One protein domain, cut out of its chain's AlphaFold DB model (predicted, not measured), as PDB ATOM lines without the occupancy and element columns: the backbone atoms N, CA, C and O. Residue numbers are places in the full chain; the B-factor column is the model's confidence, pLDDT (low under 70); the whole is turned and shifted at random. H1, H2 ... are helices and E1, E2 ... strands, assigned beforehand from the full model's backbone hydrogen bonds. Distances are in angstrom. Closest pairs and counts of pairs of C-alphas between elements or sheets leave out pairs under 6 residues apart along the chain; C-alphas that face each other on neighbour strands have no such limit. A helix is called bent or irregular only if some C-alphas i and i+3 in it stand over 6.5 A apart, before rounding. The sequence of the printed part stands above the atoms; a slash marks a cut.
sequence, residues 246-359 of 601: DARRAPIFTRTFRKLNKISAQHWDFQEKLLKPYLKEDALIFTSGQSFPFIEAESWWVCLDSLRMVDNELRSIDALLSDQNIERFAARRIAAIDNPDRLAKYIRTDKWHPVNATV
ATOM      1  N   ASP A 246      30.214   4.802  99.562       94.12
ATOM      2  CA  ASP A 246      30.345   5.271 100.951       94.12
ATOM      3  C   ASP A 246      29.124   4.977 101.848       94.12
ATOM      4  O   ASP A 246      28.085   4.484 101.400       94.12
ATOM      5  N   ALA A 247      29.238   5.307 103.139       94.81
ATOM      6  CA  ALA A 247      28.248   5.002 104.173       94.81
ATOM      7  C   ALA A 247      26.829   5.540 103.909       94.81
ATOM      8  O   ALA A 247      25.877   5.065 104.532       94.81
ATOM      9  N   ARG A 248      26.634   6.479 102.973       94.50
ATOM     10  CA  ARG A 248      25.290   6.905 102.544       94.50
ATOM     11  C   ARG A 248      24.507   5.778 101.875       94.50
ATOM     12  O   ARG A 248      23.283   5.761 101.957       94.50
ATOM     13  N   ARG A 249      25.194   4.806 101.270       94.50
ATOM     14  CA  ARG A 249      24.585   3.598 100.701       94.50
ATOM     15  C   ARG A 249      24.217   2.561 101.766       94.50
ATOM     16  O   ARG A 249      23.293   1.781 101.548       94.50
ATOM     17  N   ALA A 250      24.869   2.575 102.927       94.31
ATOM     18  CA  ALA A 250      24.624   1.631 104.019       94.31
ATOM     19  C   ALA A 250      24.570   2.334 105.394       94.31
ATOM     20  O   ALA A 250      25.480   2.181 106.209       94.31
ATOM     21  N   PRO A 251      23.512   3.115 105.703       92.94
ATOM     22  CA  PRO A 251      23.442   3.811 106.982       92.94
ATOM     23  C   PRO A 251      23.335   2.840 108.162       92.94
ATOM     24  O   PRO A 251      22.401   2.035 108.233       92.94
ATOM     25  N   ILE A 252      24.238   2.990 109.133       90.69
ATOM     26  CA  ILE A 252      24.392   2.095 110.296       90.69
ATOM     27  C   ILE A 252      23.074   1.911 111.060       90.69
ATOM     28  O   ILE A 252      22.716   0.802 111.443       90.69
ATOM     29  N   PHE A 253      22.298   2.980 111.267       91.81
ATOM     30  CA  PHE A 253      21.028   2.850 111.986       91.81
ATOM     31  C   PHE A 253      20.019   1.992 111.210       91.81
ATOM     32  O   PHE A 253      19.360   1.137 111.798       91.81
ATOM     33  N   THR A 254      19.964   2.148 109.884       88.75
ATOM     34  CA  THR A 254      19.108   1.344 109.003       88.75
ATOM     35  C   THR A 254      19.494  -0.135 109.022       88.75
ATOM     36  O   THR A 254      18.622  -0.998 108.934       88.75
ATOM     37  N   ARG A 255      20.785  -0.448 109.180       88.06
ATOM     38  CA  ARG A 255      21.290  -1.823 109.298       88.06
ATOM     39  C   ARG A 255      20.687  -2.574 110.491       88.06
ATOM     40  O   ARG A 255      20.426  -3.768 110.370       88.06
ATOM     41  N   THR A 256      20.425  -1.889 111.612       88.62
ATOM     42  CA  THR A 256      20.013  -2.514 112.890       88.62
ATOM     43  C   THR A 256      18.697  -3.292 112.831       88.62
ATOM     44  O   THR A 256      18.515  -4.254 113.574       88.62
ATOM     45  N   PHE A 257      17.785  -2.912 111.936       87.69
ATOM     46  CA  PHE A 257      16.479  -3.554 111.774       87.69
ATOM     47  C   PHE A 257      16.354  -4.326 110.452       87.69
ATOM     48  O   PHE A 257      15.250  -4.707 110.060       87.69
ATOM     49  N   ARG A 258      17.475  -4.596 109.764       85.06
ATOM     50  CA  ARG A 258      17.513  -5.391 108.528       85.06
ATOM     51  C   ARG A 258      18.021  -6.806 108.760       85.06
ATOM     52  O   ARG A 258      19.046  -7.029 109.400       85.06
ATOM     53  N   LYS A 259      17.326  -7.766 108.150       84.56
ATOM     54  CA  LYS A 259      17.735  -9.173 108.081       84.56
ATOM     55  C   LYS A 259      18.357  -9.451 106.720       84.56
ATOM     56  O   LYS A 259      17.675  -9.917 105.823       84.56
ATOM     57  N   LEU A 260      19.640  -9.134 106.592       87.69
ATOM     58  CA  LEU A 260      20.367  -9.302 105.340       87.69
ATOM     59  C   LEU A 260      20.827 -10.749 105.156       87.69
ATOM     60  O   LEU A 260      21.290 -11.389 106.104       87.69
ATOM     61  N   ASN A 261      20.777 -11.237 103.917       86.31
ATOM     62  CA  ASN A 261      21.536 -12.420 103.525       86.31
ATOM     63  C   ASN A 261      23.060 -12.176 103.646       86.31
ATOM     64  O   ASN A 261      23.513 -11.037 103.760       86.31
ATOM     65  N   LYS A 262      23.864 -13.248 103.599       87.19
ATOM     66  CA  LYS A 262      25.325 -13.177 103.805       87.19
ATOM     67  C   LYS A 262      26.030 -12.217 102.835       87.19
ATOM     68  O   LYS A 262      26.895 -11.465 103.264       87.19
ATOM     69  N   ILE A 263      25.658 -12.244 101.556       87.50
ATOM     70  CA  ILE A 263      26.296 -11.429 100.512       87.50
ATOM     71  C   ILE A 263      25.959  -9.955 100.743       87.50
ATOM     72  O   ILE A 263      26.845  -9.111 100.834       87.50
ATOM     73  N   SER A 264      24.673  -9.649 100.919       91.44
ATOM     74  CA  SER A 264      24.215  -8.302 101.248       91.44
ATOM     75  C   SER A 264      24.836  -7.779 102.540       91.44
ATOM     76  O   SER A 264      25.232  -6.620 102.582       91.44
ATOM     77  N   ALA A 265      24.972  -8.615 103.573       93.44
ATOM     78  CA  ALA A 265      25.640  -8.236 104.815       93.44
ATOM     79  C   ALA A 265      27.075  -7.765 104.556       93.44
ATOM     80  O   ALA A 265      27.407  -6.661 104.957       93.44
ATOM     81  N   GLN A 266      27.873  -8.514 103.786       94.81
ATOM     82  CA  GLN A 266      29.244  -8.113 103.450       94.81
ATOM     83  C   GLN A 266      29.301  -6.756 102.734       94.81
ATOM     84  O   GLN A 266      30.134  -5.919 103.079       94.81
ATOM     85  N   HIS A 267      28.393  -6.511 101.776       94.62
ATOM     86  CA  HIS A 267      28.293  -5.217 101.090       94.62
ATOM     87  C   HIS A 267      27.933  -4.072 102.044       94.62
ATOM     88  O   HIS A 267      28.524  -2.998 101.966       94.62
ATOM     89  N   TRP A 268      26.987  -4.295 102.955       95.56
ATOM     90  CA  TRP A 268      26.627  -3.304 103.966       95.56
ATOM     91  C   TRP A 268      27.782  -3.026 104.928       95.56
ATOM     92  O   TRP A 268      28.118  -1.863 105.135       95.56
ATOM     93  N   ASP A 269      28.411  -4.076 105.457       95.00
ATOM     94  CA  ASP A 269      29.447  -3.993 106.488       95.00
ATOM     95  C   ASP A 269      30.679  -3.196 106.012       95.00
ATOM     96  O   ASP A 269      31.320  -2.505 106.807       95.00
ATOM     97  N   PHE A 270      31.032  -3.254 104.718       96.56
ATOM     98  CA  PHE A 270      32.129  -2.429 104.210       96.56
ATOM     99  C   PHE A 270      31.694  -1.004 103.874       96.56
ATOM    100  O   PHE A 270      32.406  -0.061 104.228       96.56
ATOM    101  N   GLN A 271      30.545  -0.828 103.211       96.62
ATOM    102  CA  GLN A 271      30.089   0.499 102.793       96.62
ATOM    103  C   GLN A 271      29.801   1.380 104.007       96.62
ATOM    104  O   GLN A 271      30.187   2.544 104.006       96.62
ATOM    105  N   GLU A 272      29.236   0.828 105.087       95.38
ATOM    106  CA  GLU A 272      28.955   1.583 106.317       95.38
ATOM    107  C   GLU A 272      30.220   2.159 106.979       95.38
ATOM    108  O   GLU A 272      30.140   3.139 107.725       95.38
ATOM    109  N   LYS A 273      31.398   1.584 106.698       96.31
ATOM    110  CA  LYS A 273      32.688   2.077 107.200       96.31
ATOM    111  C   LYS A 273      33.383   3.040 106.253       96.31
ATOM    112  O   LYS A 273      34.283   3.753 106.710       96.31
ATOM    113  N   LEU A 274      33.040   3.047 104.967       97.25
ATOM    114  CA  LEU A 274      33.668   3.931 103.997       97.25
ATOM    115  C   LEU A 274      33.165   5.364 104.170       97.25
ATOM    116  O   LEU A 274      31.968   5.641 104.230       97.25
ATOM    117  N   LEU A 275      34.115   6.289 104.246       96.50
ATOM    118  CA  LEU A 275      33.846   7.718 104.216       96.50
ATOM    119  C   LEU A 275      33.763   8.195 102.767       96.50
ATOM    120  O   LEU A 275      34.288   7.551 101.857       96.50
ATOM    121  N   LYS A 276      33.145   9.363 102.581       94.69
ATOM    122  CA  LYS A 276      33.056  10.023 101.281       94.69
ATOM    123  C   LYS A 276      34.448  10.133 100.634       94.69
ATOM    124  O   LYS A 276      35.365  10.651 101.286       94.69
ATOM    125  N   PRO A 277      34.620   9.678  99.381       96.12
ATOM    126  CA  PRO A 277      35.905   9.754  98.712       96.12
ATOM    127  C   PRO A 277      36.281  11.203  98.381       96.12
ATOM    128  O   PRO A 277      35.435  12.099  98.271       96.12
ATOM    129  N   TYR A 278      37.577  11.438  98.213       95.81
ATOM    130  CA  TYR A 278      38.097  12.722  97.755       95.81
ATOM    131  C   TYR A 278      39.161  12.527  96.681       95.81
ATOM    132  O   TYR A 278      39.933  11.567  96.706       95.81
ATOM    133  N   LEU A 279      39.180  13.450  95.724       96.50
ATOM    134  CA  LEU A 279      40.165  13.470  94.654       96.50
ATOM    135  C   LEU A 279      41.457  14.122  95.154       96.50
ATOM    136  O   LEU A 279      41.431  15.197  95.757       96.50
ATOM    137  N   LYS A 280      42.593  13.488  94.872       95.81
ATOM    138  CA  LYS A 280      43.918  14.081  95.030       95.81
ATOM    139  C   LYS A 280      44.731  13.791  93.777       95.81
ATOM    140  O   LYS A 280      44.970  12.627  93.467       95.81
ATOM    141  N   GLU A 281      45.181  14.851  93.109       93.81
ATOM    142  CA  GLU A 281      45.827  14.755  91.793       93.81
ATOM    143  C   GLU A 281      44.901  14.021  90.809       93.81
ATOM    144  O   GLU A 281      43.804  14.505  90.552       93.81
ATOM    145  N   ASP A 282      45.313  12.860  90.300       96.06
ATOM    146  CA  ASP A 282      44.547  12.020  89.375       96.06
ATOM    147  C   ASP A 282      43.830  10.838  90.059       96.06
ATOM    148  O   ASP A 282      43.221  10.000  89.388       96.06
ATOM    149  N   ALA A 283      43.934  10.718  91.387       97.50
ATOM    150  CA  ALA A 283      43.504   9.539  92.129       97.50
ATOM    151  C   ALA A 283      42.335   9.819  93.072       97.50
ATOM    152  O   ALA A 283      42.403  10.703  93.933       97.50
ATOM    153  N   LEU A 284      41.298   8.990  92.978       97.69
ATOM    154  CA  LEU A 284      40.222   8.955  93.955       97.69
ATOM    155  C   LEU A 284      40.682   8.166  95.192       97.69
ATOM    156  O   LEU A 284      41.153   7.028  95.087       97.69
ATOM    157  N   ILE A 285      40.586   8.783  96.370       98.06
ATOM    158  CA  ILE A 285      41.021   8.198  97.641       98.06
ATOM    159  C   ILE A 285      39.796   7.810  98.465       98.06
ATOM    160  O   ILE A 285      39.001   8.668  98.851       98.06
ATOM    161  N   PHE A 286      39.697   6.521  98.790       98.25
ATOM    162  CA  PHE A 286      38.724   5.977  99.738       98.25
ATOM    163  C   PHE A 286      39.387   5.756 101.094       98.25
ATOM    164  O   PHE A 286      40.509   5.262 101.166       98.25
ATOM    165  N   THR A 287      38.689   6.098 102.175       98.00
ATOM    166  CA  THR A 287      39.178   5.908 103.551       98.00
ATOM    167  C   THR A 287      38.102   5.295 104.427       98.00
ATOM    168  O   THR A 287      36.920   5.567 104.215       98.00
ATOM    169  N   SER A 288      38.498   4.521 105.440       97.44
ATOM    170  CA  SER A 288      37.555   3.964 106.411       97.44
ATOM    171  C   SER A 288      37.506   4.764 107.719       97.44
ATOM    172  O   SER A 288      38.529   5.064 108.353       97.44
ATOM    173  N   GLY A 289      36.291   5.079 108.170       94.50
ATOM    174  CA  GLY A 289      36.040   5.738 109.456       94.50
ATOM    175  C   GLY A 289      36.360   4.832 110.646       94.50
ATOM    176  O   GLY A 289      36.812   5.308 111.688       94.50
ATOM    177  N   GLN A 290      36.225   3.520 110.458       93.94
ATOM    178  CA  GLN A 290      36.550   2.485 111.434       93.94
ATOM    179  C   GLN A 290      37.496   1.448 110.826       93.94
ATOM    180  O   GLN A 290      37.578   1.302 109.603       93.94
ATOM    181  N   SER A 291      38.222   0.732 111.679       96.00
ATOM    182  CA  SER A 291      39.013  -0.420 111.260       96.00
ATOM    183  C   SER A 291      38.136  -1.661 111.079       96.00
ATOM    184  O   SER A 291      37.132  -1.822 111.771       96.00
ATOM    185  N   PHE A 292      38.539  -2.547 110.173       97.12
ATOM    186  CA  PHE A 292      37.921  -3.855 109.975       97.12
ATOM    187  C   PHE A 292      38.555  -4.878 110.936       97.12
ATOM    188  O   PHE A 292      39.737  -5.196 110.760       97.12
ATOM    189  N   PRO A 293      37.843  -5.397 111.952       96.25
ATOM    190  CA  PRO A 293      38.304  -6.531 112.753       96.25
ATOM    191  C   PRO A 293      38.378  -7.814 111.916       96.25
ATOM    192  O   PRO A 293      37.780  -7.913 110.849       96.25
ATOM    193  N   PHE A 294      39.081  -8.832 112.423       92.75
ATOM    194  CA  PHE A 294      39.273 -10.104 111.709       92.75
ATOM    195  C   PHE A 294      37.954 -10.795 111.307       92.75
ATOM    196  O   PHE A 294      37.875 -11.404 110.246       92.75
ATOM    197  N   ILE A 295      36.897 -10.661 112.116       93.81
ATOM    198  CA  ILE A 295      35.565 -11.218 111.814       93.81
ATOM    199  C   ILE A 295      34.917 -10.593 110.561       93.81
ATOM    200  O   ILE A 295      34.071 -11.219 109.932       93.81
ATOM    201  N   GLU A 296      35.351  -9.395 110.166       94.69
ATOM    202  CA  GLU A 296      34.890  -8.658 108.984       94.69
ATOM    203  C   GLU A 296      35.930  -8.675 107.847       94.69
ATOM    204  O   GLU A 296      35.835  -7.891 106.901       94.69
ATOM    205  N   ALA A 297      36.933  -9.562 107.910       93.00
ATOM    206  CA  ALA A 297      37.972  -9.648 106.881       93.00
ATOM    207  C   ALA A 297      37.381  -9.934 105.492       93.00
ATOM    208  O   ALA A 297      37.802  -9.332 104.510       93.00
ATOM    209  N   GLU A 298      36.350 -10.777 105.412       93.38
ATOM    210  CA  GLU A 298      35.610 -11.033 104.170       93.38
ATOM    211  C   GLU A 298      34.991  -9.752 103.587       93.38
ATOM    212  O   GLU A 298      35.106  -9.499 102.393       93.38
ATOM    213  N   SER A 299      34.388  -8.900 104.422       96.06
ATOM    214  CA  SER A 299      33.814  -7.620 103.988       96.06
ATOM    215  C   SER A 299      34.900  -6.648 103.507       96.06
ATOM    216  O   SER A 299      34.682  -5.902 102.552       96.06
ATOM    217  N   TRP A 300      36.101  -6.689 104.100       96.69
ATOM    218  CA  TRP A 300      37.262  -5.937 103.605       96.69
ATOM    219  C   TRP A 300      37.710  -6.419 102.216       96.69
ATOM    220  O   TRP A 300      38.005  -5.598 101.349       96.69
ATOM    221  N   TRP A 301      37.710  -7.731 101.962       94.44
ATOM    222  CA  TRP A 301      38.017  -8.271 100.631       94.44
ATOM    223  C   TRP A 301      36.963  -7.876  99.591       94.44
ATOM    224  O   TRP A 301      37.325  -7.415  98.510       94.44
ATOM    225  N   VAL A 302      35.674  -7.927  99.944       95.44
ATOM    226  CA  VAL A 302      34.589  -7.417  99.084       95.44
ATOM    227  C   VAL A 302      34.765  -5.918  98.793       95.44
ATOM    228  O   VAL A 302      34.512  -5.472  97.672       95.44
ATOM    229  N   CYS A 303      35.246  -5.132  99.763       97.12
ATOM    230  CA  CYS A 303      35.601  -3.728  99.553       97.12
ATOM    231  C   CYS A 303      36.734  -3.568  98.533       97.12
ATOM    232  O   CYS A 303      36.589  -2.794  97.586       97.12
ATOM    233  N   LEU A 304      37.833  -4.315  98.686       96.00
ATOM    234  CA  LEU A 304      38.952  -4.293  97.742       96.00
ATOM    235  C   LEU A 304      38.487  -4.630  96.318       96.00
ATOM    236  O   LEU A 304      38.841  -3.916  95.382       96.00
ATOM    237  N   ASP A 305      37.688  -5.682  96.149       94.88
ATOM    238  CA  ASP A 305      37.208  -6.102  94.831       94.88
ATOM    239  C   ASP A 305      36.228  -5.091  94.223       94.88
ATOM    240  O   ASP A 305      36.311  -4.798  93.028       94.88
ATOM    241  N   SER A 306      35.373  -4.469  95.044       97.12
ATOM    242  CA  SER A 306      34.511  -3.364  94.602       97.12
ATOM    243  C   SER A 306      35.350  -2.181  94.112       97.12
ATOM    244  O   SER A 306      35.111  -1.664  93.028       97.12
ATOM    245  N   LEU A 307      36.393  -1.788  94.850       98.00
ATOM    246  CA  LEU A 307      37.280  -0.690  94.452       98.00
ATOM    247  C   LEU A 307      38.130  -1.032  93.220       98.00
ATOM    248  O   LEU A 307      38.398  -0.160  92.399       98.00
ATOM    249  N   ARG A 308      38.521  -2.295  93.027       96.81
ATOM    250  CA  ARG A 308      39.177  -2.736  91.787       96.81
ATOM    251  C   ARG A 308      38.259  -2.595  90.578       96.81
ATOM    252  O   ARG A 308      38.733  -2.198  89.518       96.81
ATOM    253  N   MET A 309      36.966  -2.885  90.730       96.25
ATOM    254  CA  MET A 309      35.983  -2.641  89.672       96.25
ATOM    255  C   MET A 309      35.935  -1.150  89.307       96.25
ATOM    256  O   MET A 309      36.045  -0.819  88.130       96.25
ATOM    257  N   VAL A 310      35.885  -0.258  90.303       97.94
ATOM    258  CA  VAL A 310      35.913   1.198  90.073       97.94
ATOM    259  C   VAL A 310      37.214   1.650  89.402       97.94
ATOM    260  O   VAL A 310      37.174   2.441  88.465       97.94
ATOM    261  N   ASP A 311      38.375   1.154  89.843       98.38
ATOM    262  CA  ASP A 311      39.669   1.493  89.230       98.38
ATOM    263  C   ASP A 311      39.734   1.059  87.760       98.38
ATOM    264  O   ASP A 311      40.172   1.832  86.910       98.38
ATOM    265  N   ASN A 312      39.250  -0.145  87.444       97.19
ATOM    266  CA  ASN A 312      39.176  -0.636  86.070       97.19
ATOM    267  C   ASN A 312      38.235   0.213  85.207       97.19
ATOM    268  O   ASN A 312      38.571   0.512  84.060       97.19
ATOM    269  N   GLU A 313      37.086   0.616  85.749       97.56
ATOM    270  CA  GLU A 313      36.123   1.480  85.066       97.56
ATOM    271  C   GLU A 313      36.745   2.850  84.751       97.56
ATOM    272  O   GLU A 313      36.763   3.267  83.593       97.56
ATOM    273  N   LEU A 314      37.362   3.501  85.747       98.19
ATOM    274  CA  LEU A 314      38.048   4.787  85.575       98.19
ATOM    275  C   LEU A 314      39.176   4.705  84.541       98.19
ATOM    276  O   LEU A 314      39.264   5.567  83.670       98.19
ATOM    277  N   ARG A 315      40.015   3.663  84.592       98.25
ATOM    278  CA  ARG A 315      41.113   3.474  83.630       98.25
ATOM    279  C   ARG A 315      40.618   3.222  82.214       98.25
ATOM    280  O   ARG A 315      41.217   3.717  81.265       98.25
ATOM    281  N   SER A 316      39.553   2.437  82.067       97.31
ATOM    282  CA  SER A 316      39.005   2.110  80.750       97.31
ATOM    283  C   SER A 316      38.329   3.322  80.113       97.31
ATOM    284  O   SER A 316      38.515   3.569  78.924       97.31
ATOM    285  N   ILE A 317      37.604   4.115  80.909       97.81
ATOM    286  CA  ILE A 317      37.052   5.402  80.474       97.81
ATOM    287  C   ILE A 317      38.179   6.371  80.111       97.81
ATOM    288  O   ILE A 317      38.119   7.015  79.070       97.81
ATOM    289  N   ASP A 318      39.225   6.466  80.930       98.25
ATOM    290  CA  ASP A 318      40.362   7.350  80.678       98.25
ATOM    291  C   ASP A 318      41.076   7.034  79.353       98.25
ATOM    292  O   ASP A 318      41.379   7.951  78.584       98.25
ATOM    293  N   ALA A 319      41.284   5.747  79.057       97.75
ATOM    294  CA  ALA A 319      41.794   5.287  77.767       97.75
ATOM    295  C   ALA A 319      40.853   5.668  76.613       97.75
ATOM    296  O   ALA A 319      41.298   6.302  75.659       97.75
ATOM    297  N   LEU A 320      39.552   5.377  76.734       96.69
ATOM    298  CA  LEU A 320      38.553   5.707  75.711       96.69
ATOM    299  C   LEU A 320      38.496   7.214  75.412       96.69
ATOM    300  O   LEU A 320      38.504   7.619  74.251       96.69
ATOM    301  N   LEU A 321      38.451   8.055  76.449       96.38
ATOM    302  CA  LEU A 321      38.424   9.512  76.287       96.38
ATOM    303  C   LEU A 321      39.715  10.016  75.631       96.38
ATOM    304  O   LEU A 321      39.655  10.886  74.764       96.38
ATOM    305  N   SER A 322      40.867   9.445  75.998       96.62
ATOM    306  CA  SER A 322      42.152   9.769  75.373       96.62
ATOM    307  C   SER A 322      42.179   9.400  73.886       96.62
ATOM    308  O   SER A 322      42.593  10.222  73.070       96.62
ATOM    309  N   ASP A 323      41.720   8.201  73.525       95.06
ATOM    310  CA  ASP A 323      41.725   7.700  72.144       95.06
ATOM    311  C   ASP A 323      40.784   8.502  71.234       95.06
ATOM    312  O   ASP A 323      41.099   8.766  70.074       95.06
ATOM    313  N   GLN A 324      39.656   8.963  71.782       93.62
ATOM    314  CA  GLN A 324      38.674   9.791  71.079       93.62
ATOM    315  C   GLN A 324      38.999  11.297  71.129       93.62
ATOM    316  O   GLN A 324      38.226  12.113  70.624       93.62
ATOM    317  N   ASN A 325      40.137  11.684  71.722       93.62
ATOM    318  CA  ASN A 325      40.559  13.076  71.915       93.62
ATOM    319  C   ASN A 325      39.485  13.943  72.608       93.62
ATOM    320  O   ASN A 325      39.237  15.095  72.242       93.62
ATOM    321  N   ILE A 326      38.826  13.361  73.607       94.25
ATOM    322  CA  ILE A 326      37.850  14.016  74.473       94.25
ATOM    323  C   ILE A 326      38.559  14.457  75.759       94.25
ATOM    324  O   ILE A 326      39.516  13.828  76.210       94.25
ATOM    325  N   GLU A 327      38.096  15.558  76.356       95.50
ATOM    326  CA  GLU A 327      38.572  16.000  77.667       95.50
ATOM    327  C   GLU A 327      38.498  14.849  78.685       95.50
ATOM    328  O   GLU A 327      37.468  14.194  78.841       95.50
ATOM    329  N   ARG A 328      39.619  14.571  79.353       97.19
ATOM    330  CA  ARG A 328      39.742  13.462  80.304       97.19
ATOM    331  C   ARG A 328      39.256  13.888  81.680       97.19
ATOM    332  O   ARG A 328      39.480  15.023  82.092       97.19
ATOM    333  N   PHE A 329      38.696  12.946  82.427       98.06
ATOM    334  CA  PHE A 329      38.304  13.180  83.812       98.06
ATOM    335  C   PHE A 329      39.509  13.491  84.708       98.06
ATOM    336  O   PHE A 329      40.653  13.083  84.446       98.06
ATOM    337  N   ALA A 330      39.236  14.221  85.788       98.06
ATOM    338  CA  ALA A 330      40.223  14.500  86.815       98.06
ATOM    339  C   ALA A 330      40.556  13.232  87.619       98.06
ATOM    340  O   ALA A 330      41.728  12.965  87.870       98.06
ATOM    341  N   ALA A 331      39.562  12.401  87.950       98.00
ATOM    342  CA  ALA A 331      39.776  11.079  88.538       98.00
ATOM    343  C   ALA A 331      40.020  10.016  87.451       98.00
ATOM    344  O   ALA A 331      39.167   9.797  86.595       98.00
ATOM    345  N   ARG A 332      41.164   9.322  87.510       98.06
ATOM    346  CA  ARG A 332      41.586   8.323  86.498       98.06
ATOM    347  C   ARG A 332      41.918   6.950  87.076       98.06
ATOM    348  O   ARG A 332      42.113   5.989  86.340       98.06
ATOM    349  N   ARG A 333      42.037   6.868  88.401       97.88
ATOM    350  CA  ARG A 333      42.408   5.658  89.144       97.88
ATOM    351  C   ARG A 333      42.009   5.767  90.610       97.88
ATOM    352  O   ARG A 333      41.748   6.861  91.110       97.88
ATOM    353  N   ILE A 334      42.079   4.653  91.325       98.25
ATOM    354  CA  ILE A 334      42.014   4.599  92.785       98.25
ATOM    355  C   ILE A 334      43.423   4.577  93.385       98.25
ATOM    356  O   ILE A 334      44.352   3.937  92.883       98.25
ATOM    357  N   ALA A 335      43.615   5.306  94.483       97.50
ATOM    358  CA  ALA A 335      44.886   5.313  95.195       97.50
ATOM    359  C   ALA A 335      45.166   3.973  95.901       97.50
ATOM    360  O   ALA A 335      44.315   3.446  96.609       97.50
ATOM    361  N   ALA A 336      46.402   3.474  95.766       95.56
ATOM    362  CA  ALA A 336      46.918   2.285  96.461       95.56
ATOM    363  C   ALA A 336      46.195   0.953  96.168       95.56
ATOM    364  O   ALA A 336      46.434  -0.033  96.861       95.56
ATOM    365  N   ILE A 337      45.349   0.906  95.137       95.31
ATOM    366  CA  ILE A 337      44.551  -0.275  94.772       95.31
ATOM    367  C   ILE A 337      45.388  -1.457  94.250       95.31
ATOM    368  O   ILE A 337      44.956  -2.609  94.288       95.31
ATOM    369  N   ASP A 338      46.611  -1.175  93.799       90.25
ATOM    370  CA  ASP A 338      47.586  -2.137  93.285       90.25
ATOM    371  C   ASP A 338      48.090  -3.117  94.352       90.25
ATOM    372  O   ASP A 338      48.517  -4.227  94.030       90.25
ATOM    373  N   ASN A 339      48.047  -2.726  95.627       90.94
ATOM    374  CA  ASN A 339      48.619  -3.502  96.716       90.94
ATOM    375  C   ASN A 339      47.716  -3.436  97.968       90.94
ATOM    376  O   ASN A 339      47.566  -2.355  98.546       90.94
ATOM    377  N   PRO A 340      47.175  -4.579  98.435       92.44
ATOM    378  CA  PRO A 340      46.310  -4.634  99.615       92.44
ATOM    379  C   PRO A 340      46.918  -4.009 100.880       92.44
ATOM    380  O   PRO A 340      46.229  -3.261 101.570       92.44
ATOM    381  N   ASP A 341      48.211  -4.214 101.148       91.06
ATOM    382  CA  ASP A 341      48.901  -3.619 102.301       91.06
ATOM    383  C   ASP A 341      49.007  -2.091 102.190       91.06
ATOM    384  O   ASP A 341      48.942  -1.369 103.191       91.06
ATOM    385  N   ARG A 342      49.169  -1.553 100.973       93.62
ATOM    386  CA  ARG A 342      49.141  -0.097 100.754       93.62
ATOM    387  C   ARG A 342      47.729   0.450 100.937       93.62
ATOM    388  O   ARG A 342      47.591   1.498 101.570       93.62
ATOM    389  N   LEU A 343      46.710  -0.236 100.418       95.50
ATOM    390  CA  LEU A 343      45.308   0.156 100.581       95.50
ATOM    391  C   LEU A 343      44.886   0.126 102.055       95.50
ATOM    392  O   LEU A 343      44.186   1.032 102.504       95.50
ATOM    393  N   ALA A 344      45.389  -0.838 102.834       95.62
ATOM    394  CA  ALA A 344      45.122  -0.971 104.265       95.62
ATOM    395  C   ALA A 344      45.531   0.262 105.093       95.62
ATOM    396  O   ALA A 344      45.014   0.485 106.186       95.62
ATOM    397  N   LYS A 345      46.424   1.114 104.568       94.50
ATOM    398  CA  LYS A 345      46.776   2.401 105.196       94.50
ATOM    399  C   LYS A 345      45.624   3.409 105.157       94.50
ATOM    400  O   LYS A 345      45.550   4.275 106.024       94.50
ATOM    401  N   TYR A 346      44.744   3.298 104.165       96.62
ATOM    402  CA  TYR A 346      43.563   4.144 103.993       96.62
ATOM    403  C   TYR A 346      42.292   3.451 104.503       96.62
ATOM    404  O   TYR A 346      41.463   4.076 105.169       96.62
ATOM    405  N   ILE A 347      42.161   2.150 104.234       97.31
ATOM    406  CA  ILE A 347      41.053   1.288 104.659       97.31
ATOM    407  C   ILE A 347      41.570   0.357 105.754       97.31
ATOM    408  O   ILE A 347      42.035  -0.752 105.496       97.31
ATOM    409  N   ARG A 348      41.543   0.863 106.986       96.25
ATOM    410  CA  ARG A 348      42.279   0.312 108.130       96.25
ATOM    411  C   ARG A 348      41.785  -1.077 108.529       96.25
ATOM    412  O   ARG A 348      40.583  -1.310 108.608       96.25
ATOM    413  N   THR A 349      42.703  -1.965 108.890       95.94
ATOM    414  CA  THR A 349      42.430  -3.272 109.511       95.94
ATOM    415  C   THR A 349      42.777  -3.238 111.006       95.94
ATOM    416  O   THR A 349      43.574  -2.407 111.442       95.94
ATOM    417  N   ASP A 350      42.164  -4.101 111.822       94.31
ATOM    418  CA  ASP A 350      42.441  -4.210 113.266       94.31
ATOM    419  C   ASP A 350      43.084  -5.557 113.609       94.31
ATOM    420  O   ASP A 350      42.427  -6.595 113.565       94.31
ATOM    421  N   LYS A 351      44.370  -5.532 113.987       90.00
ATOM    422  CA  LYS A 351      45.166  -6.707 114.409       90.00
ATOM    423  C   LYS A 351      45.312  -7.813 113.353       90.00
ATOM    424  O   LYS A 351      45.653  -8.943 113.692       90.00
ATOM    425  N   TRP A 352      45.123  -7.492 112.078       94.06
ATOM    426  CA  TRP A 352      45.461  -8.357 110.945       94.06
ATOM    427  C   TRP A 352      45.925  -7.504 109.761       94.06
ATOM    428  O   TRP A 352      45.670  -6.300 109.728       94.06
ATOM    429  N   HIS A 353      46.620  -8.115 108.803       88.56
ATOM    430  CA  HIS A 353      47.136  -7.429 107.619       88.56
ATOM    431  C   HIS A 353      46.668  -8.179 106.367       88.56
ATOM    432  O   HIS A 353      46.778  -9.411 106.341       88.56
ATOM    433  N   PRO A 354      46.122  -7.481 105.359       88.56
ATOM    434  CA  PRO A 354      45.664  -8.116 104.138       88.56
ATOM    435  C   PRO A 354      46.867  -8.462 103.269       88.56
ATOM    436  O   PRO A 354      47.436  -7.614 102.594       88.56
ATOM    437  N   VAL A 355      47.231  -9.736 103.253       81.88
ATOM    438  CA  VAL A 355      48.283 -10.229 102.366       81.88
ATOM    439  C   VAL A 355      47.640 -10.660 101.061       81.88
ATOM    440  O   VAL A 355      46.666 -11.415 101.067       81.88
ATOM    441  N   ASN A 356      48.203 -10.232  99.930       67.62
ATOM    442  CA  ASN A 356      47.835 -10.792  98.633       67.62
ATOM    443  C   ASN A 356      48.398 -12.217  98.503       67.62
ATOM    444  O   ASN A 356      49.358 -12.460  97.779       67.62
ATOM    445  N   ALA A 357      47.824 -13.156  99.250       62.16
ATOM    446  CA  ALA A 357      48.144 -14.573  99.193       62.16
ATOM    447  C   ALA A 357      47.260 -15.270  98.150       62.16
ATOM    448  O   ALA A 357      46.722 -16.348  98.400       62.16
ATOM    449  N   THR A 358      47.073 -14.647  96.978       59.59
ATOM    450  CA  THR A 358      46.526 -15.388  95.841       59.59
ATOM    451  C   THR A 358      47.481 -16.541  95.580       59.59
ATOM    452  O   THR A 358      48.679 -16.321  95.394       59.59
ATOM    453  N   VAL A 359      46.968 -17.772  95.610       58.81
ATOM    454  CA  VAL A 359      47.734 -18.941  95.179       58.81
ATOM    455  C   VAL A 359      48.150 -18.669  93.742       58.81
ATOM    456  O   VAL A 359      47.328 -18.707  92.828       58.81
TER     457      VAL A 359
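Overview. This is residues 246 to 359 of the 601 residues of the protein "ATP-binding protein" of Pseudomonas sp. CES (UniProt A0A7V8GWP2). A small strand hairpin, E1 and E2, sits beside one long helix, H3, which makes the longest axis; H2 crosses H3 near its first residues. The printed part has 114 residues, under half in named elements, mostly helix, ordered H1 H2 E1 E2 H3 H4. It is compact, radius of gyration of the C-alphas 15.5 A, spanning 49 by 32 by 25 A.

Arrangement. Look first at E1, residues 278 to 280, and E2, residues 283 to 285, an antiparallel hairpin with N 280 and O 283 within hydrogen-bond range at 2.9 A. E2 is near H3, residues 294 to 323. H3 touches H2, residues 262 to 271, with residues 296 to 303 alone; the closest C-alphas, Gln 266 and Ser 299, are 4.6 A apart. Their tilt of 69 degrees is steep, only just short of perpendicular, the same way. H1, residues 252 to 255, is close but not clearly touching H2, with the closest C-alphas, Arg 255 and Trp 268, 7.7 A apart; H4, residues 340 to 343, is likewise to H3, Pro 340 to Leu 304, 7.6 A. Every O i to N i+4 pair is within hydrogen-bond range in H2, 24 of 26 in H3; H1 and H4 are too short.

Along the chain. Find C-alpha 294 at (39.273, -10.104, 111.709); H3 runs 43.5 A to C-alpha 323 at (41.725, 7.700, 72.144), irregular where C-alphas 295 and 298 are 7.6 A apart.

Size, cuts and confidence. The printed part has no cut; the link H3 to H4 is long, and residues 356 to 359 have pLDDT under 70.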